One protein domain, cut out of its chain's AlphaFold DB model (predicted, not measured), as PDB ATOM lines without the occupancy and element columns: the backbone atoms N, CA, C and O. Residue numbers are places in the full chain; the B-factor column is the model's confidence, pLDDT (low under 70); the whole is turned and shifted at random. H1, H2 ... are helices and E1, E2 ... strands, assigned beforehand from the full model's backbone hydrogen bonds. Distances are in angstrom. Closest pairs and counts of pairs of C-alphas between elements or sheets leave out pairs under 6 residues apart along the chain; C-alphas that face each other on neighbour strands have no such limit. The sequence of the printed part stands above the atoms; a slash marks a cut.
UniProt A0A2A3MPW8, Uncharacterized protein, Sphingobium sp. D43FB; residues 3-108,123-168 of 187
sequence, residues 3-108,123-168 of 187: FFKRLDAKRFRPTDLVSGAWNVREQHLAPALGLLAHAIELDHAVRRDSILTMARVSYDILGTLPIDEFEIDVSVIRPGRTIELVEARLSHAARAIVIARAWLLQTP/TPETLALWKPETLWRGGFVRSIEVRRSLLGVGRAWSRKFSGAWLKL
ATOM      1  N   PHE A   3     -16.196  -3.835  38.421       92.94
ATOM      2  CA  PHE A   3     -15.142  -2.813  38.510       92.94
ATOM      3  C   PHE A   3     -15.107  -1.879  37.297       92.94
ATOM      4  O   PHE A   3     -14.996  -0.665  37.459       92.94
ATOM      5  N   PHE A   4     -15.264  -2.444  36.100       96.06
ATOM      6  CA  PHE A   4     -15.195  -1.726  34.831       96.06
ATOM      7  C   PHE A   4     -16.451  -1.967  33.995       96.06
ATOM      8  O   PHE A   4     -17.093  -3.020  34.100       96.06
ATOM      9  N   LYS A   5     -16.784  -0.992  33.150       95.62
ATOM     10  CA  LYS A   5     -17.699  -1.136  32.016       95.62
ATOM     11  C   LYS A   5     -16.860  -1.137  30.742       95.62
ATOM     12  O   LYS A   5     -16.124  -0.183  30.503       95.62
ATOM     13  N   ARG A   6     -16.961  -2.187  29.931       95.50
ATOM     14  CA  ARG A   6     -16.330  -2.222  28.605       95.50
ATOM     15  C   ARG A   6     -17.087  -1.290  27.665       95.50
ATOM     16  O   ARG A   6     -18.309  -1.395  27.576       95.50
ATOM     17  N   LEU A   7     -16.372  -0.381  27.013       96.62
ATOM     18  CA  LEU A   7     -16.938   0.544  26.030       96.62
ATOM     19  C   LEU A   7     -16.828  -0.035  24.620       96.62
ATOM     20  O   LEU A   7     -17.775   0.062  23.847       96.62
ATOM     21  N   ASP A   8     -15.707  -0.691  24.316       95.12
ATOM     22  CA  ASP A   8     -15.506  -1.461  23.088       95.12
ATOM     23  C   ASP A   8     -14.412  -2.529  23.259       95.12
ATOM     24  O   ASP A   8     -14.088  -2.935  24.376       95.12
ATOM     25  N   ALA A   9     -13.837  -3.014  22.154       91.31
ATOM     26  CA  ALA A   9     -12.807  -4.042  22.164       91.31
ATOM     27  C   ALA A   9     -11.634  -3.739  23.117       91.31
ATOM     28  O   ALA A   9     -11.165  -4.671  23.776       91.31
ATOM     29  N   LYS A  10     -11.211  -2.473  23.218       95.69
ATOM     30  CA  LYS A  10      -9.984  -2.055  23.913       95.69
ATOM     31  C   LYS A  10     -10.208  -1.002  24.997       95.69
ATOM     32  O   LYS A  10      -9.327  -0.818  25.830       95.69
ATOM     33  N   ARG A  11     -11.356  -0.318  25.013       97.56
ATOM     34  CA  ARG A  11     -11.639   0.795  25.931       97.56
ATOM     35  C   ARG A  11     -12.538   0.397  27.093       97.56
ATOM     36  O   ARG A  11     -13.530  -0.324  26.930       97.56
ATOM     37  N   PHE A  12     -12.229   0.936  28.267       98.06
ATOM     38  CA  PHE A  12     -12.913   0.628  29.518       98.06
ATOM     39  C   PHE A  12     -13.174   1.895  30.327       98.06
ATOM     40  O   PHE A  12     -12.328   2.781  30.403       98.06
ATOM     41  N   ARG A  13     -14.331   1.942  30.991       97.69
ATOM     42  CA  ARG A  13     -14.685   2.986  31.955       97.69
ATOM     43  C   ARG A  13     -14.694   2.421  33.380       97.69
ATOM     44  O   ARG A  13     -15.408   1.438  33.618       97.69
ATOM     45  N   PRO A  14     -13.950   3.011  34.329       96.75
ATOM     46  CA  PRO A  14     -13.986   2.601  35.728       96.75
ATOM     47  C   PRO A  14     -15.326   2.943  36.387       96.75
ATOM     48  O   PRO A  14     -16.032   3.866  35.986       96.75
ATOM     49  N   THR A  15     -15.674   2.185  37.421       94.62
ATOM     50  CA  THR A  15     -16.739   2.533  38.375       94.62
ATOM     51  C   THR A  15     -16.122   2.981  39.699       94.62
ATOM     52  O   THR A  15     -14.954   2.707  39.960       94.62
ATOM     53  N   ASP A  16     -16.901   3.567  40.607       91.94
ATOM     54  CA  ASP A  16     -16.386   3.988  41.922       91.94
ATOM     55  C   ASP A  16     -15.773   2.845  42.749       91.94
ATOM     56  O   ASP A  16     -14.989   3.092  43.670       91.94
ATOM     57  N   LEU A  17     -16.082   1.586  42.411       92.44
ATOM     58  CA  LEU A  17     -15.516   0.398  43.048       92.44
ATOM     59  C   LEU A  17     -14.011   0.248  42.841       92.44
ATOM     60  O   LEU A  17     -13.394  -0.501  43.591       92.44
ATOM     61  N   VAL A  18     -13.408   0.926  41.865       94.12
ATOM     62  CA  VAL A  18     -11.949   0.886  41.700       94.12
ATOM     63  C   VAL A  18     -11.235   1.990  42.465       94.12
ATOM     64  O   VAL A  18     -10.014   1.987  42.478       94.12
ATOM     65  N   SER A  19     -11.941   2.925  43.111       94.56
ATOM     66  CA  SER A  19     -11.285   4.064  43.768       94.56
ATOM     67  C   SER A  19     -10.302   3.638  44.868       94.56
ATOM     68  O   SER A  19     -10.540   2.687  45.625       94.56
ATOM     69  N   GLY A  20      -9.175   4.352  44.911       91.25
ATOM     70  CA  GLY A  20      -7.981   4.037  45.681       91.25
ATOM     71  C   GLY A  20      -8.123   4.202  47.191       91.25
ATOM     72  O   GLY A  20      -8.882   5.034  47.686       91.25
ATOM     73  N   ALA A  21      -7.316   3.422  47.915       87.69
ATOM     74  CA  ALA A  21      -7.194   3.474  49.372       87.69
ATOM     75  C   ALA A  21      -6.636   4.814  49.884       87.69
ATOM     76  O   ALA A  21      -7.067   5.315  50.923       87.69
ATOM     77  N   TRP A  22      -5.681   5.376  49.134       87.00
ATOM     78  CA  TRP A  22      -4.906   6.564  49.505       87.00
ATOM     79  C   TRP A  22      -5.453   7.850  48.886       87.00
ATOM     80  O   TRP A  22      -5.584   8.861  49.569       87.00
ATOM     81  N   ASN A  23      -5.819   7.795  47.604       91.44
ATOM     82  CA  ASN A  23      -6.461   8.881  46.878       91.44
ATOM     83  C   ASN A  23      -7.673   8.319  46.132       91.44
ATOM     84  O   ASN A  23      -7.532   7.510  45.220       91.44
ATOM     85  N   VAL A  24      -8.874   8.761  46.505       92.69
ATOM     86  CA  VAL A  24     -10.128   8.278  45.900       92.69
ATOM     87  C   VAL A  24     -10.346   8.781  44.471       92.69
ATOM     88  O   VAL A  24     -11.206   8.257  43.772       92.69
ATOM     89  N   ARG A  25      -9.573   9.787  44.035       93.81
ATOM     90  CA  ARG A  25      -9.572  10.295  42.651       93.81
ATOM     91  C   ARG A  25      -8.680   9.478  41.714       93.81
ATOM     92  O   ARG A  25      -8.667   9.723  40.511       93.81
ATOM     93  N   GLU A  26      -7.954   8.514  42.263       95.38
ATOM     94  CA  GLU A  26      -7.132   7.562  41.528       95.38
ATOM     95  C   GLU A  26      -7.691   6.153  41.720       95.38
ATOM     96  O   GLU A  26      -8.383   5.856  42.699       95.38
ATOM     97  N   GLN A  27      -7.387   5.266  40.782       96.19
ATOM     98  CA  GLN A  27      -7.739   3.862  40.883       96.19
ATOM     99  C   GLN A  27      -6.766   3.140  41.816       96.19
ATOM    100  O   GLN A  27      -5.546   3.285  41.732       96.19
ATOM    101  N   HIS A  28      -7.304   2.264  42.657       94.75
ATOM    102  CA  HIS A  28      -6.554   1.125  43.145       94.75
ATOM    103  C   HIS A  28      -6.160   0.275  41.931       94.75
ATOM    104  O   HIS A  28      -7.017  -0.106  41.139       94.75
ATOM    105  N   LEU A  29      -4.876  -0.049  41.778       94.50
ATOM    106  CA  LEU A  29      -4.416  -0.740  40.570       94.50
ATOM    107  C   LEU A  29      -4.822  -2.214  40.515       94.50
ATOM    108  O   LEU A  29      -4.923  -2.752  39.423       94.50
ATOM    109  N   ALA A  30      -5.096  -2.877  41.646       93.69
ATOM    110  CA  ALA A  30      -5.410  -4.316  41.645       93.69
ATOM    111  C   ALA A  30      -6.524  -4.734  40.654       93.69
ATOM    112  O   ALA A  30      -6.279  -5.674  39.896       93.69
ATOM    113  N   PRO A  31      -7.685  -4.049  40.562       95.00
ATOM    114  CA  PRO A  31      -8.648  -4.284  39.486       95.00
ATOM    115  C   PRO A  31      -8.053  -4.170  38.076       95.00
ATOM    116  O   PRO A  31      -8.312  -5.033  37.242       95.00
ATOM    117  N   ALA A  32      -7.247  -3.141  37.806       96.62
ATOM    118  CA  ALA A  32      -6.634  -2.918  36.497       96.62
ATOM    119  C   ALA A  32      -5.593  -3.997  36.149       96.62
ATOM    120  O   ALA A  32      -5.549  -4.459  35.012       96.62
ATOM    121  N   LEU A  33      -4.806  -4.464  37.128       97.44
ATOM    122  CA  LEU A  33      -3.881  -5.587  36.939       97.44
ATOM    123  C   LEU A  33      -4.643  -6.883  36.619       97.44
ATOM    124  O   LEU A  33      -4.266  -7.610  35.706       97.44
ATOM    125  N   GLY A  34      -5.755  -7.138  37.320       95.88
ATOM    126  CA  GLY A  34      -6.643  -8.263  37.016       95.88
ATOM    127  C   GLY A  34      -7.263  -8.170  35.619       95.88
ATOM    128  O   GLY A  34      -7.340  -9.173  34.914       95.88
ATOM    129  N   LEU A  35      -7.649  -6.967  35.181       97.12
ATOM    130  CA  LEU A  35      -8.146  -6.734  33.822       97.12
ATOM    131  C   LEU A  35      -7.062  -6.976  32.758       97.12
ATOM    132  O   LEU A  35      -7.378  -7.535  31.714       97.12
ATOM    133  N   LEU A  36      -5.805  -6.596  33.009       98.38
ATOM    134  CA  LEU A  36      -4.684  -6.862  32.096       98.38
ATOM    135  C   LEU A  36      -4.411  -8.359  31.943       98.38
ATOM    136  O   LEU A  36      -4.306  -8.841  30.818       98.38
ATOM    137  N   ALA A  37      -4.351  -9.096  33.056       97.81
ATOM    138  CA  ALA A  37      -4.261 -10.556  33.041       97.81
ATOM    139  C   ALA A  37      -5.395 -11.176  32.213       97.81
ATOM    140  O   ALA A  37      -5.151 -11.964  31.302       97.81
ATOM    141  N   HIS A  38      -6.629 -10.744  32.471       96.31
ATOM    142  CA  HIS A  38      -7.794 -11.230  31.746       96.31
ATOM    143  C   HIS A  38      -7.759 -10.885  30.248       96.31
ATOM    144  O   HIS A  38      -8.128 -11.707  29.415       96.31
ATOM    145  N   ALA A  39      -7.302  -9.685  29.878       97.44
ATOM    146  CA  ALA A  39      -7.164  -9.286  28.480       97.44
ATOM    147  C   ALA A  39      -6.145 -10.164  27.732       97.44
ATOM    148  O   ALA A  39      -6.395 -10.531  26.587       97.44
ATOM    149  N   ILE A  40      -5.041 -10.539  28.388       97.81
ATOM    150  CA  ILE A  40      -4.045 -11.478  27.847       97.81
ATOM    151  C   ILE A  40      -4.658 -12.869  27.638       97.81
ATOM    152  O   ILE A  40      -4.474 -13.470  26.583       97.81
ATOM    153  N   GLU A  41      -5.407 -13.378  28.618       96.00
ATOM    154  CA  GLU A  41      -6.080 -14.681  28.516       96.00
ATOM    155  C   GLU A  41      -7.129 -14.705  27.395       96.00
ATOM    156  O   GLU A  41      -7.197 -15.671  26.633       96.00
ATOM    157  N   LEU A  42      -7.921 -13.634  27.256       95.12
ATOM    158  CA  LEU A  42      -8.896 -13.492  26.171       95.12
ATOM    159  C   LEU A  42      -8.224 -13.435  24.797       95.12
ATOM    160  O   LEU A  42      -8.682 -14.102  23.872       95.12
ATOM    161  N   ASP A  43      -7.157 -12.648  24.657       96.19
ATOM    162  CA  ASP A  43      -6.382 -12.572  23.417       96.19
ATOM    163  C   ASP A  43      -5.819 -13.951  23.029       96.19
ATOM    164  O   ASP A  43      -5.973 -14.384  21.885       96.19
ATOM    165  N   HIS A  44      -5.255 -14.689  23.993       95.56
ATOM    166  CA  HIS A  44      -4.777 -16.057  23.770       95.56
ATOM    167  C   HIS A  44      -5.901 -16.986  23.292       95.56
ATOM    168  O   HIS A  44      -5.733 -17.677  22.286       95.56
ATOM    169  N   ALA A  45      -7.053 -16.967  23.969       94.12
ATOM    170  CA  ALA A  45      -8.199 -17.816  23.638       94.12
ATOM    171  C   ALA A  45      -8.798 -17.524  22.250       94.12
ATOM    172  O   ALA A  45      -9.340 -18.424  21.617       94.12
ATOM    173  N   VAL A  46      -8.705 -16.281  21.764       94.19
ATOM    174  CA  VAL A  46      -9.175 -15.907  20.418       94.19
ATOM    175  C   VAL A  46      -8.181 -16.324  19.332       94.19
ATOM    176  O   VAL A  46      -8.591 -16.703  18.237       94.19
ATOM    177  N   ARG A  47      -6.872 -16.246  19.600       94.00
ATOM    178  CA  ARG A  47      -5.827 -16.516  18.596       94.00
ATOM    179  C   ARG A  47      -5.441 -17.989  18.455       94.00
ATOM    180  O   ARG A  47      -4.760 -18.327  17.483       94.00
ATOM    181  N   ARG A  48      -5.748 -18.843  19.437       89.12
ATOM    182  CA  ARG A  48      -5.231 -20.220  19.523       89.12
ATOM    183  C   ARG A  48      -6.286 -21.203  20.024       89.12
ATOM    184  O   ARG A  48      -6.881 -20.987  21.071       89.12
ATOM    185  N   ASP A  49      -6.351 -22.365  19.376       86.81
ATOM    186  CA  ASP A  49      -7.124 -23.514  19.874       86.81
ATOM    187  C   ASP A  49      -6.407 -24.251  21.022       86.81
ATOM    188  O   ASP A  49      -7.033 -24.818  21.915       86.81
ATOM    189  N   SER A  50      -5.066 -24.256  21.017       88.00
ATOM    190  CA  SER A  50      -4.264 -24.879  22.074       88.00
ATOM    191  C   SER A  50      -4.176 -23.978  23.307       88.00
ATOM    192  O   SER A  50      -3.709 -22.837  23.212       88.00
ATOM    193  N   ILE A  51      -4.523 -24.510  24.477       89.31
ATOM    194  CA  ILE A  51      -4.479 -23.763  25.738       89.31
ATOM    195  C   ILE A  51      -3.042 -23.723  26.278       89.31
ATOM    196  O   ILE A  51      -2.419 -24.761  26.508       89.31
ATOM    197  N   LEU A  52      -2.525 -22.510  26.484       96.12
ATOM    198  CA  LEU A  52      -1.333 -22.239  27.282       96.12
ATOM    199  C   LEU A  52      -1.779 -21.512  28.549       96.12
ATOM    200  O   LEU A  52      -2.649 -20.644  28.494       96.12
ATOM    201  N   THR A  53      -1.164 -21.840  29.679       95.38
ATOM    202  CA  THR A  53      -1.485 -21.235  30.974       95.38
ATOM    203  C   THR A  53      -0.492 -20.122  31.275       95.38
ATOM    204  O   THR A  53       0.716 -20.292  31.090       95.38
ATOM    205  N   MET A  54      -0.977 -18.981  31.765       97.00
ATOM    206  CA  MET A  54      -0.118 -17.892  32.224       97.00
ATOM    207  C   MET A  54       0.651 -18.325  33.480       97.00
ATOM    208  O   MET A  54       0.098 -18.394  34.574       97.00
ATOM    209  N   ALA A  55       1.940 -18.619  33.325       96.88
ATOM    210  CA  ALA A  55       2.791 -19.119  34.406       96.88
ATOM    211  C   ALA A  55       3.432 -17.990  35.221       96.88
ATOM    212  O   ALA A  55       3.728 -18.144  36.405       96.88
ATOM    213  N   ARG A  56       3.683 -16.847  34.576       97.62
ATOM    214  CA  ARG A  56       4.250 -15.658  35.211       97.62
ATOM    215  C   ARG A  56       3.721 -14.418  34.521       97.62
ATOM    216  O   ARG A  56       3.725 -14.358  33.297       97.62
ATOM    217  N   VAL A  57       3.399 -13.406  35.314       98.31
ATOM    218  CA  VAL A  57       3.164 -12.044  34.842       98.31
ATOM    219  C   VAL A  57       3.969 -11.058  35.683       98.31
ATOM    220  O   VAL A  57       4.045 -11.185  36.906       98.31
ATOM    221  N   SER A  58       4.612 -10.098  35.029       98.50
ATOM    222  CA  SER A  58       5.240  -8.937  35.663       98.50
ATOM    223  C   SER A  58       4.520  -7.672  35.233       98.50
ATOM    224  O   SER A  58       4.117  -7.576  34.077       98.50
ATOM    225  N   TYR A  59       4.403  -6.706  36.139       98.56
ATOM    226  CA  TYR A  59       3.766  -5.421  35.878       98.56
ATOM    227  C   TYR A  59       4.746  -4.289  36.172       98.56
ATOM    228  O   TYR A  59       5.176  -4.136  37.315       98.56
ATOM    229  N   ASP A  60       5.042  -3.485  35.160       98.44
ATOM    230  CA  ASP A  60       5.765  -2.227  35.300       98.44
ATOM    231  C   ASP A  60       4.730  -1.103  35.424       98.44
ATOM    232  O   ASP A  60       4.024  -0.783  34.465       98.44
ATOM    233  N   ILE A  61       4.593  -0.542  36.627       97.81
ATOM    234  CA  ILE A  61       3.658   0.552  36.922       97.81
ATOM    235  C   ILE A  61       4.407   1.873  36.740       97.81
ATOM    236  O   ILE A  61       5.286   2.213  37.528       97.81
ATOM    237  N   LEU A  62       4.056   2.603  35.687       97.88
ATOM    238  CA  LEU A  62       4.742   3.817  35.236       97.88
ATOM    239  C   LEU A  62       4.116   5.104  35.790       97.88
ATOM    240  O   LEU A  62       4.711   6.174  35.683       97.88
ATOM    241  N   GLY A  63       2.918   5.019  36.369       95.50
ATOM    242  CA  GLY A  63       2.215   6.171  36.921       95.50
ATOM    243  C   GLY A  63       0.928   5.801  37.647       95.50
ATOM    244  O   GLY A  63       0.584   4.627  37.802       95.50
ATOM    245  N   THR A  64       0.210   6.826  38.096       95.94
ATOM    246  CA  THR A  64      -1.128   6.684  38.673       95.94
ATOM    247  C   THR A  64      -2.180   6.607  37.568       95.94
ATOM    248  O   THR A  64      -1.990   7.124  36.468       95.94
ATOM    249  N   LEU A  65      -3.300   5.942  37.856       96.19
ATOM    250  CA  LEU A  65      -4.420   5.814  36.928       96.19
ATOM    251  C   LEU A  65      -5.605   6.631  37.465       96.19
ATOM    252  O   LEU A  65      -6.107   6.295  38.540       96.19
ATOM    253  N   PRO A  66      -6.063   7.696  36.785       95.81
ATOM    254  CA  PRO A  66      -7.218   8.465  37.242       95.81
ATOM    255  C   PRO A  66      -8.530   7.673  37.124       95.81
ATOM    256  O   PRO A  66      -8.612   6.649  36.439       95.81
ATOM    257  N   ILE A  67      -9.583   8.158  37.791       96.19
ATOM    258  CA  ILE A  67     -10.964   7.686  37.586       96.19
ATOM    259  C   ILE A  67     -11.486   8.252  36.256       96.19
ATOM    260  O   ILE A  67     -12.279   9.187  36.223       96.19
ATOM    261  N   ASP A  68     -10.976   7.704  35.160       97.19
ATOM    262  CA  ASP A  68     -11.299   8.088  33.789       97.19
ATOM    263  C   ASP A  68     -11.147   6.875  32.858       97.19
ATOM    264  O   ASP A  68     -10.643   5.819  33.263       97.19
ATOM    265  N   GLU A  69     -11.623   7.001  31.624       97.88
ATOM    266  CA  GLU A  69     -11.483   5.972  30.596       97.88
ATOM    267  C   GLU A  69     -10.025   5.639  30.305       97.88
ATOM    268  O   GLU A  69      -9.153   6.497  30.328       97.88
ATOM    269  N   PHE A  70      -9.757   4.379  29.990       98.44
ATOM    270  CA  PHE A  70      -8.430   3.931  29.593       98.44
ATOM    271  C   PHE A  70      -8.535   2.834  28.541       98.44
ATOM    272  O   PHE A  70      -9.595   2.232  28.331       98.44
ATOM    273  N   GLU A  71      -7.410   2.566  27.893       98.50
ATOM    274  CA  GLU A  71      -7.312   1.613  26.794       98.50
ATOM    275  C   GLU A  71      -6.323   0.503  27.137       98.50
ATOM    276  O   GLU A  71      -5.350   0.732  27.862       98.50
ATOM    277  N   ILE A  72      -6.580  -0.699  26.623       98.69
ATOM    278  CA  ILE A  72      -5.668  -1.838  26.709       98.69
ATOM    279  C   ILE A  72      -5.365  -2.358  25.309       98.69
ATOM    280  O   ILE A  72      -6.270  -2.715  24.554       98.69
ATOM    281  N   ASP A  73      -4.076  -2.489  25.021       98.38
ATOM    282  CA  ASP A  73      -3.556  -3.186  23.850       98.38
ATOM    283  C   ASP A  73      -2.796  -4.435  24.276       98.38
ATOM    284  O   ASP A  73      -2.076  -4.406  25.271       98.38
ATOM    285  N   VAL A  74      -2.933  -5.518  23.510       98.56
ATOM    286  CA  VAL A  74      -2.228  -6.786  23.734       98.56
ATOM    287  C   VAL A  74      -1.440  -7.140  22.478       98.56
ATOM    288  O   VAL A  74      -1.944  -6.994  21.363       98.56
ATOM    289  N   SER A  75      -0.196  -7.581  22.648       98.25
ATOM    290  CA  SER A  75       0.688  -7.970  21.553       98.25
ATOM    291  C   SER A  75       1.518  -9.201  21.910       98.25
ATOM    292  O   SER A  75       2.028  -9.357  23.020       98.25
ATOM    293  N   VAL A  76       1.682 -10.100  20.939       98.25
ATOM    294  CA  VAL A  76       2.589 -11.242  21.071       98.25
ATOM    295  C   VAL A  76       4.001 -10.777  20.750       98.25
ATOM    296  O   VAL A  76       4.293 -10.395  19.619       98.25
ATOM    297  N   ILE A  77       4.887 -10.845  21.737       98.50
ATOM    298  CA  ILE A  77       6.295 -10.458  21.595       98.50
ATOM    299  C   ILE A  77       7.127 -11.629  21.075       98.50
ATOM    300  O   ILE A  77       8.030 -11.453  20.260       98.50
ATOM    301  N   ARG A  78       6.822 -12.845  21.541       98.06
ATOM    302  CA  ARG A  78       7.496 -14.067  21.096       98.06
ATOM    303  C   ARG A  78       6.479 -15.192  20.932       98.06
ATOM    304  O   ARG A  78       6.104 -15.779  21.949       98.06
ATOM    305  N   PRO A  79       6.072 -15.542  19.699       96.31
ATOM    306  CA  PRO A  79       5.165 -16.660  19.476       96.31
ATOM    307  C   PRO A  79       5.861 -17.996  19.765       96.31
ATOM    308  O   PRO A  79       7.078 -18.137  19.624       96.31
ATOM    309  N   GLY A  80       5.081 -19.009  20.131       95.00
ATOM    310  CA  GLY A  80       5.591 -20.375  20.242       95.00
ATOM    311  C   GLY A  80       4.502 -21.421  20.440       95.00
ATOM    312  O   GLY A  80       3.366 -21.108  20.792       95.00
ATOM    313  N   ARG A  81       4.835 -22.687  20.168       93.75
ATOM    314  CA  ARG A  81       3.902 -23.812  20.357       93.75
ATOM    315  C   ARG A  81       3.755 -24.200  21.827       93.75
ATOM    316  O   ARG A  81       2.663 -24.539  22.255       93.75
ATOM    317  N   THR A  82       4.856 -24.164  22.575       95.69
ATOM    318  CA  THR A  82       4.919 -24.618  23.973       95.69
ATOM    319  C   THR A  82       5.096 -23.478  24.973       95.69
ATOM    320  O   THR A  82       4.760 -23.639  26.141       95.69
ATOM    321  N   ILE A  83       5.622 -22.337  24.521       96.94
ATOM    322  CA  ILE A  83       5.879 -21.149  25.333       96.94
ATOM    323  C   ILE A  83       5.740 -19.884  24.483       96.94
ATOM    324  O   ILE A  83       6.346 -19.793  23.409       96.94
ATOM    325  N   GLU A  84       4.992 -18.906  24.984       97.62
ATOM    326  CA  GLU A  84       4.718 -17.614  24.347       97.62
ATOM    327  C   GLU A  84       5.002 -16.466  25.333       97.62
ATOM    328  O   GLU A  84       4.768 -16.604  26.536       97.62
ATOM    329  N   LEU A  85       5.532 -15.344  24.832       98.69
ATOM    330  CA  LEU A  85       5.647 -14.091  25.589       98.69
ATOM    331  C   LEU A  85       4.658 -13.082  25.015       98.69
ATOM    332  O   LEU A  85       4.736 -12.756  23.826       98.69
ATOM    333  N   VAL A  86       3.782 -12.570  25.870       98.69
ATOM    334  CA  VAL A  86       2.757 -11.576  25.534       98.69
ATOM    335  C   VAL A  86       2.989 -10.316  26.360       98.69
ATOM    336  O   VAL A  86       3.349 -10.397  27.537       98.69
ATOM    337  N   GLU A  87       2.786  -9.153  25.754       98.81
ATOM    338  CA  GLU A  87       2.748  -7.864  26.438       98.81
ATOM    339  C   GLU A  87       1.328  -7.294  26.373       98.81
ATOM    340  O   GLU A  87       0.685  -7.341  25.328       98.81
ATOM    341  N   ALA A  88       0.836  -6.748  27.484       98.81
ATOM    342  CA  ALA A  88      -0.371  -5.936  27.510       98.81
ATOM    343  C   ALA A  88      -0.063  -4.554  28.083       98.81
ATOM    344  O   ALA A  88       0.582  -4.428  29.124       98.81
ATOM    345  N   ARG A  89      -0.535  -3.505  27.417       98.75
ATOM    346  CA  ARG A  89      -0.263  -2.112  27.768       98.75
ATOM    347  C   ARG A  89      -1.565  -1.417  28.121       98.75
ATOM    348  O   ARG A  89      -2.435  -1.290  27.268       98.75
ATOM    349  N   LEU A  90      -1.669  -0.936  29.357       98.75
ATOM    350  CA  LEU A  90      -2.742  -0.048  29.794       98.75
ATOM    351  C   LEU A  90      -2.300   1.400  29.604       98.75
ATOM    352  O   LEU A  90      -1.279   1.808  30.173       98.75
ATOM    353  N   SER A  91      -3.079   2.179  28.855       98.62
ATOM    354  CA  SER A  91      -2.785   3.586  28.569       98.62
ATOM    355  C   SER A  91      -3.946   4.518  28.920       98.62
ATOM    356  O   SER A  91      -5.111   4.186  28.712       98.62
ATOM    357  N   HIS A  92      -3.615   5.714  29.406       97.94
ATOM    358  CA  HIS A  92      -4.538   6.843  29.584       97.94
ATOM    359  C   HIS A  92      -3.970   8.052  28.842       97.94
ATOM    360  O   HIS A  92      -2.763   8.291  28.897       97.94
ATOM    361  N   ALA A  93      -4.817   8.780  28.108       95.44
ATOM    362  CA  ALA A  93      -4.402   9.932  27.299       95.44
ATOM    363  C   ALA A  93      -3.146   9.648  26.434       95.44
ATOM    364  O   ALA A  93      -2.186  10.419  26.426       95.44
ATOM    365  N   ALA A  94      -3.139   8.495  25.749       93.69
ATOM    366  CA  ALA A  94      -2.040   7.989  24.913       93.69
ATOM    367  C   ALA A  94      -0.688   7.749  25.629       93.69
ATOM    368  O   ALA A  94       0.333   7.513  24.976       93.69
ATOM    369  N   ARG A  95      -0.650   7.759  26.967       97.25
ATOM    370  CA  ARG A  95       0.537   7.432  27.771       97.25
ATOM    371  C   ARG A  95       0.332   6.113  28.499       97.25
ATOM    372  O   ARG A  95      -0.718   5.900  29.098       97.25
ATOM    373  N   ALA A  96       1.338   5.237  28.483       97.94
ATOM    374  CA  ALA A  96       1.259   4.020  29.287       97.94
ATOM    375  C   ALA A  96       1.301   4.339  30.771       97.94
ATOM    376  O   ALA A  96       2.162   5.090  31.228       97.94
ATOM    377  N   ILE A  97       0.418   3.668  31.498       98.50
ATOM    378  CA  ILE A  97       0.384   3.658  32.954       98.50
ATOM    379  C   ILE A  97       0.865   2.312  33.490       98.50
ATOM    380  O   ILE A  97       1.578   2.280  34.489       98.50
ATOM    381  N   VAL A  98       0.526   1.203  32.824       98.69
ATOM    382  CA  VAL A  98       1.000  -0.136  33.204       98.69
ATOM    383  C   VAL A  98       1.414  -0.919  31.967       98.69
ATOM    384  O   VAL A  98       0.684  -0.946  30.974       98.69
ATOM    385  N   ILE A  99       2.558  -1.593  32.045       98.75
ATOM    386  CA  ILE A  99       2.974  -2.606  31.072       98.75
ATOM    387  C   ILE A  99       3.002  -3.955  31.786       98.75
ATOM    388  O   ILE A  99       3.729  -4.135  32.758       98.75
ATOM    389  N   ALA A 100       2.198  -4.901  31.319       98.81
ATOM    390  CA  ALA A 100       2.195  -6.279  31.780       98.81
ATOM    391  C   ALA A 100       2.960  -7.155  30.786       98.81
ATOM    392  O   ALA A 100       2.677  -7.107  29.594       98.81
ATOM    393  N   ARG A 101       3.886  -7.991  31.263       98.75
ATOM    394  CA  ARG A 101       4.540  -9.029  30.450       98.75
ATOM    395  C   ARG A 101       4.246 -10.396  31.026       98.75
ATOM    396  O   ARG A 101       4.562 -10.648  32.191       98.75
ATOM    397  N   ALA A 102       3.667 -11.265  30.210       98.69
ATOM    398  CA  ALA A 102       3.212 -12.581  30.613       98.69
ATOM    399  C   ALA A 102       3.896 -13.688  29.811       98.69
ATOM    400  O   ALA A 102       3.927 -13.664  28.582       98.69
ATOM    401  N   TRP A 103       4.406 -14.682  30.532       98.62
ATOM    402  CA  TRP A 103       4.847 -15.945  29.960       98.62
ATOM    403  C   TRP A 103       3.709 -16.957  30.039       98.62
ATOM    404  O   TRP A 103       3.259 -17.301  31.136       98.62
ATOM    405  N   LEU A 104       3.272 -17.440  28.880       98.25
ATOM    406  CA  LEU A 104       2.263 -18.486  28.743       98.25
ATOM    407  C   LEU A 104       2.959 -19.790  28.350       98.25
ATOM    408  O   LEU A 104       3.791 -19.788  27.442       98.25
ATOM    409  N   LEU A 105       2.661 -20.888  29.045       97.50
ATOM    410  CA  LEU A 105       3.343 -22.175  28.885       97.50
ATOM    411  C   LEU A 105       2.355 -23.343  28.824       97.50
ATOM    412  O   LEU A 105       1.274 -23.296  29.409       97.50
ATOM    413  N   GLN A 106       2.757 -24.423  28.154       96.12
ATOM    414  CA  GLN A 106       2.110 -25.723  28.327       96.12
ATOM    415  C   GLN A 106       2.322 -26.233  29.754       96.12
ATOM    416  O   GLN A 106       3.398 -26.071  30.331       96.12
ATOM    417  N   THR A 107       1.303 -26.888  30.296       92.81
ATOM    418  CA  THR A 107       1.300 -27.435  31.656       92.81
ATOM    419  C   THR A 107       1.258 -28.964  31.601       92.81
ATOM    420  O   THR A 107       0.164 -29.529  31.542       92.81
ATOM    421  N   PRO A 108       2.417 -29.650  31.555       91.88
ATOM    422  CA  PRO A 108       2.462 -31.103  31.703       91.88
ATOM    423  C   PRO A 108       2.093 -31.514  33.137       91.88
ATOM    424  O   PRO A 108       2.076 -30.681  34.044       91.88
ATOM    425  N   THR A 123      -7.170 -21.842  58.154       87.56
ATOM    426  CA  THR A 123      -8.391 -21.845  57.335       87.56
ATOM    427  C   THR A 123      -9.177 -20.541  57.528       87.56
ATOM    428  O   THR A 123      -9.043 -19.891  58.572       87.56
ATOM    429  N   PRO A 124      -9.976 -20.106  56.538       85.94
ATOM    430  CA  PRO A 124     -10.708 -18.843  56.618       85.94
ATOM    431  C   PRO A 124     -11.580 -18.728  57.875       85.94
ATOM    432  O   PRO A 124     -11.671 -17.653  58.464       85.94
ATOM    433  N   GLU A 125     -12.178 -19.829  58.323       87.75
ATOM    434  CA  GLU A 125     -13.094 -19.887  59.468       87.75
ATOM    435  C   GLU A 125     -12.377 -19.595  60.792       87.75
ATOM    436  O   GLU A 125     -12.977 -19.037  61.705       87.75
ATOM    437  N   THR A 126     -11.081 -19.911  60.873       89.19
ATOM    438  CA  THR A 126     -10.242 -19.690  62.067       89.19
ATOM    439  C   THR A 126      -9.671 -18.273  62.165       89.19
ATOM    440  O   THR A 126      -9.082 -17.906  63.182       89.19
ATOM    441  N   LEU A 127      -9.820 -17.462  61.114       89.81
ATOM    442  CA  LEU A 127      -9.314 -16.094  61.061       89.81
ATOM    443  C   LEU A 127     -10.450 -15.098  61.306       89.81
ATOM    444  O   LEU A 127     -11.501 -15.164  60.666       89.81
ATOM    445  N   ALA A 128     -10.212 -14.130  62.193       89.81
ATOM    446  CA  ALA A 128     -11.175 -13.076  62.476       89.81
ATOM    447  C   ALA A 128     -11.389 -12.184  61.245       89.81
ATOM    448  O   ALA A 128     -10.437 -11.837  60.534       89.81
ATOM    449  N   LEU A 129     -12.642 -11.784  61.016       89.88
ATOM    450  CA  LEU A 129     -12.971 -10.781  60.011       89.88
ATOM    451  C   LEU A 129     -12.294  -9.457  60.379       89.88
ATOM    452  O   LEU A 129     -12.426  -8.961  61.497       89.88
ATOM    453  N   TRP A 130     -11.592  -8.873  59.418       88.06
ATOM    454  CA  TRP A 130     -10.960  -7.572  59.542       88.06
ATOM    455  C   TRP A 130     -11.555  -6.628  58.506       88.06
ATOM    456  O   TRP A 130     -11.675  -6.975  57.336       88.06
ATOM    457  N   LYS A 131     -11.930  -5.432  58.958       87.56
ATOM    458  CA  LYS A 131     -12.602  -4.412  58.155       87.56
ATOM    459  C   LYS A 131     -11.591  -3.367  57.670       87.56
ATOM    460  O   LYS A 131     -11.341  -2.405  58.406       87.56
ATOM    461  N   PRO A 132     -10.952  -3.542  56.495       83.69
ATOM    462  CA  PRO A 132      -9.962  -2.592  55.980       83.69
ATOM    463  C   PRO A 132     -10.538  -1.184  55.766       83.69
ATOM    464  O   PRO A 132      -9.801  -0.203  55.853       83.69
ATOM    465  N   GLU A 133     -11.848  -1.066  55.551       84.00
ATOM    466  CA  GLU A 133     -12.565   0.199  55.391       84.00
ATOM    467  C   GLU A 133     -12.530   1.103  56.636       84.00
ATOM    468  O   GLU A 133     -12.808   2.296  56.542       84.00
ATOM    469  N   THR A 134     -12.159   0.558  57.800       85.81
ATOM    470  CA  THR A 134     -11.934   1.352  59.022       85.81
ATOM    471  C   THR A 134     -10.658   2.195  58.956       85.81
ATOM    472  O   THR A 134     -10.545   3.184  59.675       85.81
ATOM    473  N   LEU A 135      -9.707   1.826  58.091       85.94
ATOM    474  CA  LEU A 135      -8.419   2.510  57.924       85.94
ATOM    475  C   LEU A 135      -8.302   3.210  56.572       85.94
ATOM    476  O   LEU A 135      -7.687   4.271  56.471       85.94
ATOM    477  N   TRP A 136      -8.865   2.607  55.527       86.44
ATOM    478  CA  TRP A 136      -8.692   3.058  54.154       86.44
ATOM    479  C   TRP A 136     -10.015   3.454  53.521       86.44
ATOM    480  O   TRP A 136     -11.042   2.799  53.693       86.44
ATOM    481  N   ARG A 137      -9.968   4.545  52.757       83.06
ATOM    482  CA  ARG A 137     -11.106   5.033  51.972       83.06
ATOM    483  C   ARG A 137     -11.131   4.312  50.614       83.06
ATOM    484  O   ARG A 137     -10.332   3.422  50.363       83.06
ATOM    485  N   GLY A 138     -12.073   4.660  49.742       86.25
ATOM    486  CA  GLY A 138     -12.152   4.085  48.393       86.25
ATOM    487  C   GLY A 138     -13.040   2.844  48.275       86.25
ATOM    488  O   GLY A 138     -13.321   2.127  49.234       86.25
ATOM    489  N   GLY A 139     -13.569   2.641  47.076       87.38
ATOM    490  CA  GLY A 139     -14.526   1.590  46.752       87.38
ATOM    491  C   GLY A 139     -13.890   0.211  46.685       87.38
ATOM    492  O   GLY A 139     -14.558  -0.766  47.019       87.38
ATOM    493  N   PHE A 140     -12.598   0.128  46.350       88.69
ATOM    494  CA  PHE A 140     -11.943  -1.166  46.188       88.69
ATOM    495  C   PHE A 140     -11.842  -1.921  47.511       88.69
ATOM    496  O   PHE A 140     -12.176  -3.102  47.578       88.69
ATOM    497  N   VAL A 141     -11.456  -1.242  48.592       87.56
ATOM    498  CA  VAL A 141     -11.307  -1.889  49.905       87.56
ATOM    499  C   VAL A 141     -12.637  -2.405  50.457       87.56
ATOM    500  O   VAL A 141     -12.644  -3.386  51.187       87.56
ATOM    501  N   ARG A 142     -13.763  -1.805  50.047       86.69
ATOM    502  CA  ARG A 142     -15.119  -2.265  50.395       86.69
ATOM    503  C   ARG A 142     -15.592  -3.455  49.558       86.69
ATOM    504  O   ARG A 142     -16.627  -4.037  49.856       86.69
ATOM    505  N   SER A 143     -14.869  -3.788  48.490       85.12
ATOM    506  CA  SER A 143     -15.203  -4.889  47.577       85.12
ATOM    507  C   SER A 143     -14.557  -6.227  47.961       85.12
ATOM    508  O   SER A 143     -14.842  -7.256  47.337       85.12
ATOM    509  N   ILE A 144     -13.686  -6.206  48.974       86.25
ATOM    510  CA  ILE A 144     -12.942  -7.366  49.453       86.25
ATOM    511  C   ILE A 144     -13.316  -7.697  50.899       86.25
ATOM    512  O   ILE A 144     -13.368  -6.826  51.761       86.25
ATOM    513  N   GLU A 145     -13.528  -8.978  51.174       87.69
ATOM    514  CA  GLU A 145     -13.537  -9.518  52.528       87.69
ATOM    515  C   GLU A 145     -12.102  -9.881  52.907       87.69
ATOM    516  O   GLU A 145     -11.396 -10.561  52.155       87.69
ATOM    517  N   VAL A 146     -11.656  -9.440  54.081       88.75
ATOM    518  CA  VAL A 146     -10.332  -9.786  54.595       88.75
ATOM    519  C   VAL A 146     -10.477 -10.463  55.942       88.75
ATOM    520  O   VAL A 146     -11.071  -9.918  56.864       88.75
ATOM    521  N   ARG A 147      -9.876 -11.639  56.079       90.44
ATOM    522  CA  ARG A 147      -9.744 -12.331  57.359       90.44
ATOM    523  C   ARG A 147      -8.287 -12.359  57.771       90.44
ATOM    524  O   ARG A 147      -7.427 -12.686  56.949       90.44
ATOM    525  N   ARG A 148      -7.987 -11.971  59.009       89.56
ATOM    526  CA  ARG A 148      -6.612 -11.713  59.454       89.56
ATOM    527  C   ARG A 148      -6.369 -12.182  60.888       89.56
ATOM    528  O   ARG A 148      -7.221 -12.014  61.749       89.56
ATOM    529  N   SER A 149      -5.161 -12.684  61.143       89.19
ATOM    530  CA  SER A 149      -4.598 -12.874  62.486       89.19
ATOM    531  C   SER A 149      -3.233 -12.190  62.575       89.19
ATOM    532  O   SER A 149      -2.385 -12.372  61.697       89.19
ATOM    533  N   LEU A 150      -3.032 -11.354  63.596       85.94
ATOM    534  CA  LEU A 150      -1.775 -10.648  63.840       85.94
ATOM    535  C   LEU A 150      -0.865 -11.515  64.717       85.94
ATOM    536  O   LEU A 150      -1.220 -11.838  65.843       85.94
ATOM    537  N   LEU A 151       0.319 -11.853  64.208       86.06
ATOM    538  CA  LEU A 151       1.332 -12.644  64.922       86.06
ATOM    539  C   LEU A 151       2.403 -11.765  65.594       86.06
ATOM    540  O   LEU A 151       3.283 -12.254  66.299       86.06
ATOM    541  N   GLY A 152       2.387 -10.465  65.302       85.00
ATOM    542  CA  GLY A 152       3.326  -9.467  65.801       85.00
ATOM    543  C   GLY A 152       3.520  -8.339  64.790       85.00
ATOM    544  O   GLY A 152       2.924  -8.340  63.711       85.00
ATOM    545  N   VAL A 153       4.375  -7.374  65.121       87.06
ATOM    546  CA  VAL A 153       4.707  -6.270  64.209       87.06
ATOM    547  C   VAL A 153       5.273  -6.837  62.902       87.06
ATOM    548  O   VAL A 153       6.159  -7.688  62.917       87.06
ATOM    549  N   GLY A 154       4.699  -6.422  61.772       83.56
ATOM    550  CA  GLY A 154       5.092  -6.893  60.439       83.56
ATOM    551  C   GLY A 154       4.737  -8.351  60.113       83.56
ATOM    552  O   GLY A 154       5.034  -8.799  59.010       83.56
ATOM    553  N   ARG A 155       4.086  -9.099  61.017       86.06
ATOM    554  CA  ARG A 155       3.750 -10.519  60.813       86.06
ATOM    555  C   ARG A 155       2.260 -10.757  60.994       86.06
ATOM    556  O   ARG A 155       1.711 -10.571  62.079       86.06
ATOM    557  N   ALA A 156       1.595 -11.198  59.938       86.69
ATOM    558  CA  ALA A 156       0.189 -11.563  59.991       86.69
ATOM    559  C   ALA A 156      -0.128 -12.663  58.982       86.69
ATOM    560  O   ALA A 156       0.418 -12.674  57.880       86.69
ATOM    561  N   TRP A 157      -1.081 -13.518  59.336       86.62
ATOM    562  CA  TRP A 157      -1.810 -14.304  58.351       86.62
ATOM    563  C   TRP A 157      -2.972 -13.472  57.831       86.62
ATOM    564  O   TRP A 157      -3.718 -12.898  58.623       86.62
ATOM    565  N   SER A 158      -3.137 -13.404  56.512       83.62
ATOM    566  CA  SER A 158      -4.287 -12.745  55.899       83.62
ATOM    567  C   SER A 158      -4.806 -13.545  54.718       83.62
ATOM    568  O   SER A 158      -4.027 -13.930  53.847       83.62
ATOM    569  N   ARG A 159      -6.121 -13.736  54.668       83.69
ATOM    570  CA  ARG A 159      -6.845 -14.247  53.506       83.69
ATOM    571  C   ARG A 159      -7.760 -13.155  52.986       83.69
ATOM    572  O   ARG A 159      -8.408 -12.467  53.771       83.69
ATOM    573  N   LYS A 160      -7.771 -12.975  51.669       78.69
ATOM    574  CA  LYS A 160      -8.571 -11.962  50.983       78.69
ATOM    575  C   LYS A 160      -9.497 -12.669  50.009       78.69
ATOM    576  O   LYS A 160      -9.040 -13.531  49.262       78.69
ATOM    577  N   PHE A 161     -10.756 -12.273  50.005       77.00
ATOM    578  CA  PHE A 161     -11.775 -12.772  49.096       77.00
ATOM    579  C   PHE A 161     -12.387 -11.563  48.402       77.00
ATOM    580  O   PHE A 161     -12.788 -10.613  49.065       77.00
ATOM    581  N   SER A 162     -12.435 -11.550  47.075       65.69
ATOM    582  CA  SER A 162     -13.107 -10.480  46.332       65.69
ATOM    583  C   SER A 162     -14.478 -10.955  45.868       65.69
ATOM    584  O   SER A 162     -14.568 -11.956  45.162       65.69
ATOM    585  N   GLY A 163     -15.533 -10.217  46.217       56.34
ATOM    586  CA  GLY A 163     -16.882 -10.449  45.682       56.34
ATOM    587  C   GLY A 163     -17.186  -9.642  44.413       56.34
ATOM    588  O   GLY A 163     -18.237  -9.823  43.798       56.34
ATOM    589  N   ALA A 164     -16.298  -8.718  44.032       54.09
ATOM    590  CA  ALA A 164     -16.446  -7.879  42.849       54.09
ATOM    591  C   ALA A 164     -15.757  -8.507  41.629       54.09
ATOM    592  O   ALA A 164     -14.597  -8.907  41.684       54.09
ATOM    593  N   TRP A 165     -16.498  -8.568  40.523       48.59
ATOM    594  CA  TRP A 165     -16.117  -9.278  39.303       48.59
ATOM    595  C   TRP A 165     -15.871  -8.307  38.142       48.59
ATOM    596  O   TRP A 165     -16.446  -7.213  38.086       48.59
ATOM    597  N   LEU A 166     -15.061  -8.721  37.167       45.19
ATOM    598  CA  LEU A 166     -15.078  -8.120  35.836       45.19
ATOM    599  C   LEU A 166     -16.350  -8.571  35.108       45.19
ATOM    600  O   LEU A 166     -16.552  -9.762  34.905       45.19
ATOM    601  N   LYS A 167     -17.220  -7.630  34.716       37.59
ATOM    602  CA  LYS A 167     -18.366  -7.929  33.845       37.59
ATOM    603  C   LYS A 167     -17.985  -7.571  32.414       37.59
ATOM    604  O   LYS A 167     -17.983  -6.399  32.045       37.59
ATOM    605  N   LEU A 168     -17.662  -8.589  31.628       39.84
ATOM    606  CA  LEU A 168     -17.441  -8.501  30.189       39.84
ATOM    607  C   LEU A 168     -18.493  -9.408  29.551       39.84
ATOM    608  O   LEU A 168     -18.589 -10.558  29.949       39.84
TER     609      LEU A 168
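What this domain is: This is residues 3 to 108 and 123 to 168 of the 187 residues of an uncharacterized protein of Sphingobium sp. D43FB (UniProt A0A2A3MPW8). A twisted sheet of six strands, curled like part of a barrel, wraps round one long helix, H1; a smaller second lobe, made of the hairpin E8 and E9 with the short strand E7 at its edge, is set off to one side of it. The printed part has 152 residues, with one named helix and nine named strands in the order E1 E2 H1 E3 E4 E5 E6 E7 E8 E9. The large sheet runs E1 E2 E4 E5 E6 E3, antiparallel throughout, and the class is mixed, helices and strands. The whole is only just compact, close to loose, with a radius of gyration of the C-alphas of 17.4 A, and spans 46 by 41 by 26 A.

Where its parts are: Start in the large sheet with E4, residues 70 to 78, 25.5 A long; E5, residues 83 to 92, 30.2 A; and E6, residues 95 to 105, 29.8 A, which bends by 50 degrees at residue 98. E3, residues 53 to 61, 23.2 A, bends by 53 degrees at residue 56. Find E1, residues 4 to 6, from C-alpha 4 at (-15.195, -1.726, 34.831), and then E2, residues 11 to 14. H1, residues 29 to 47, runs 27.1 A from C-alpha 29 at (-4.416, -0.740, 40.570). Farther on come E7, residues 128 to 130; E8, residues 144 to 152, 23.2 A; and E9, residues 155 to 162, 22.2 A, which ends at C-alpha 162 at (-13.107, -10.480, 46.332).

How they stand to each other: Look first at E4, E5 and E6, a meander, each strand the antiparallel neighbour of the one before; N 75 and O 87 are 2.8 A apart, N 88 and O 100 2.8 A. With E3 before them they form a Greek key, the first strand pairing with the fourth: N 60 and O 99 are 2.8 A apart. E2 is the antiparallel neighbour of E4, with N 12 and O 70 within hydrogen-bond range at 2.9 A, and forms a hairpin with E1, with N 5 and O 13 within hydrogen-bond range at 2.8 A. H1 is on one face of this sheet, making two layers, helix over sheet; the closest C-alphas of H1 and E5 are those of Leu 36 and Ala 88, 6.4 A. In H1 every O i to N i+4 pair is within hydrogen-bond range. H1 is apart from E7, E8 and E9. In the hairpin E8 and E9, N 147 and O 159 are 2.9 A apart; E7 and E8 meet only at a point.

The domain as a whole: The C-alphas of Asp 49 and Gly 152 are the two farthest apart, 49.2 A. Residues 109 to 122 are not printed, and C-alphas 108 and 123 are 29.3 A apart across this cut. The links E2 to H1 and E7 to E8 are long. The mean pLDDT of the printed part is 91.4, with residues 162 to 168 under 70.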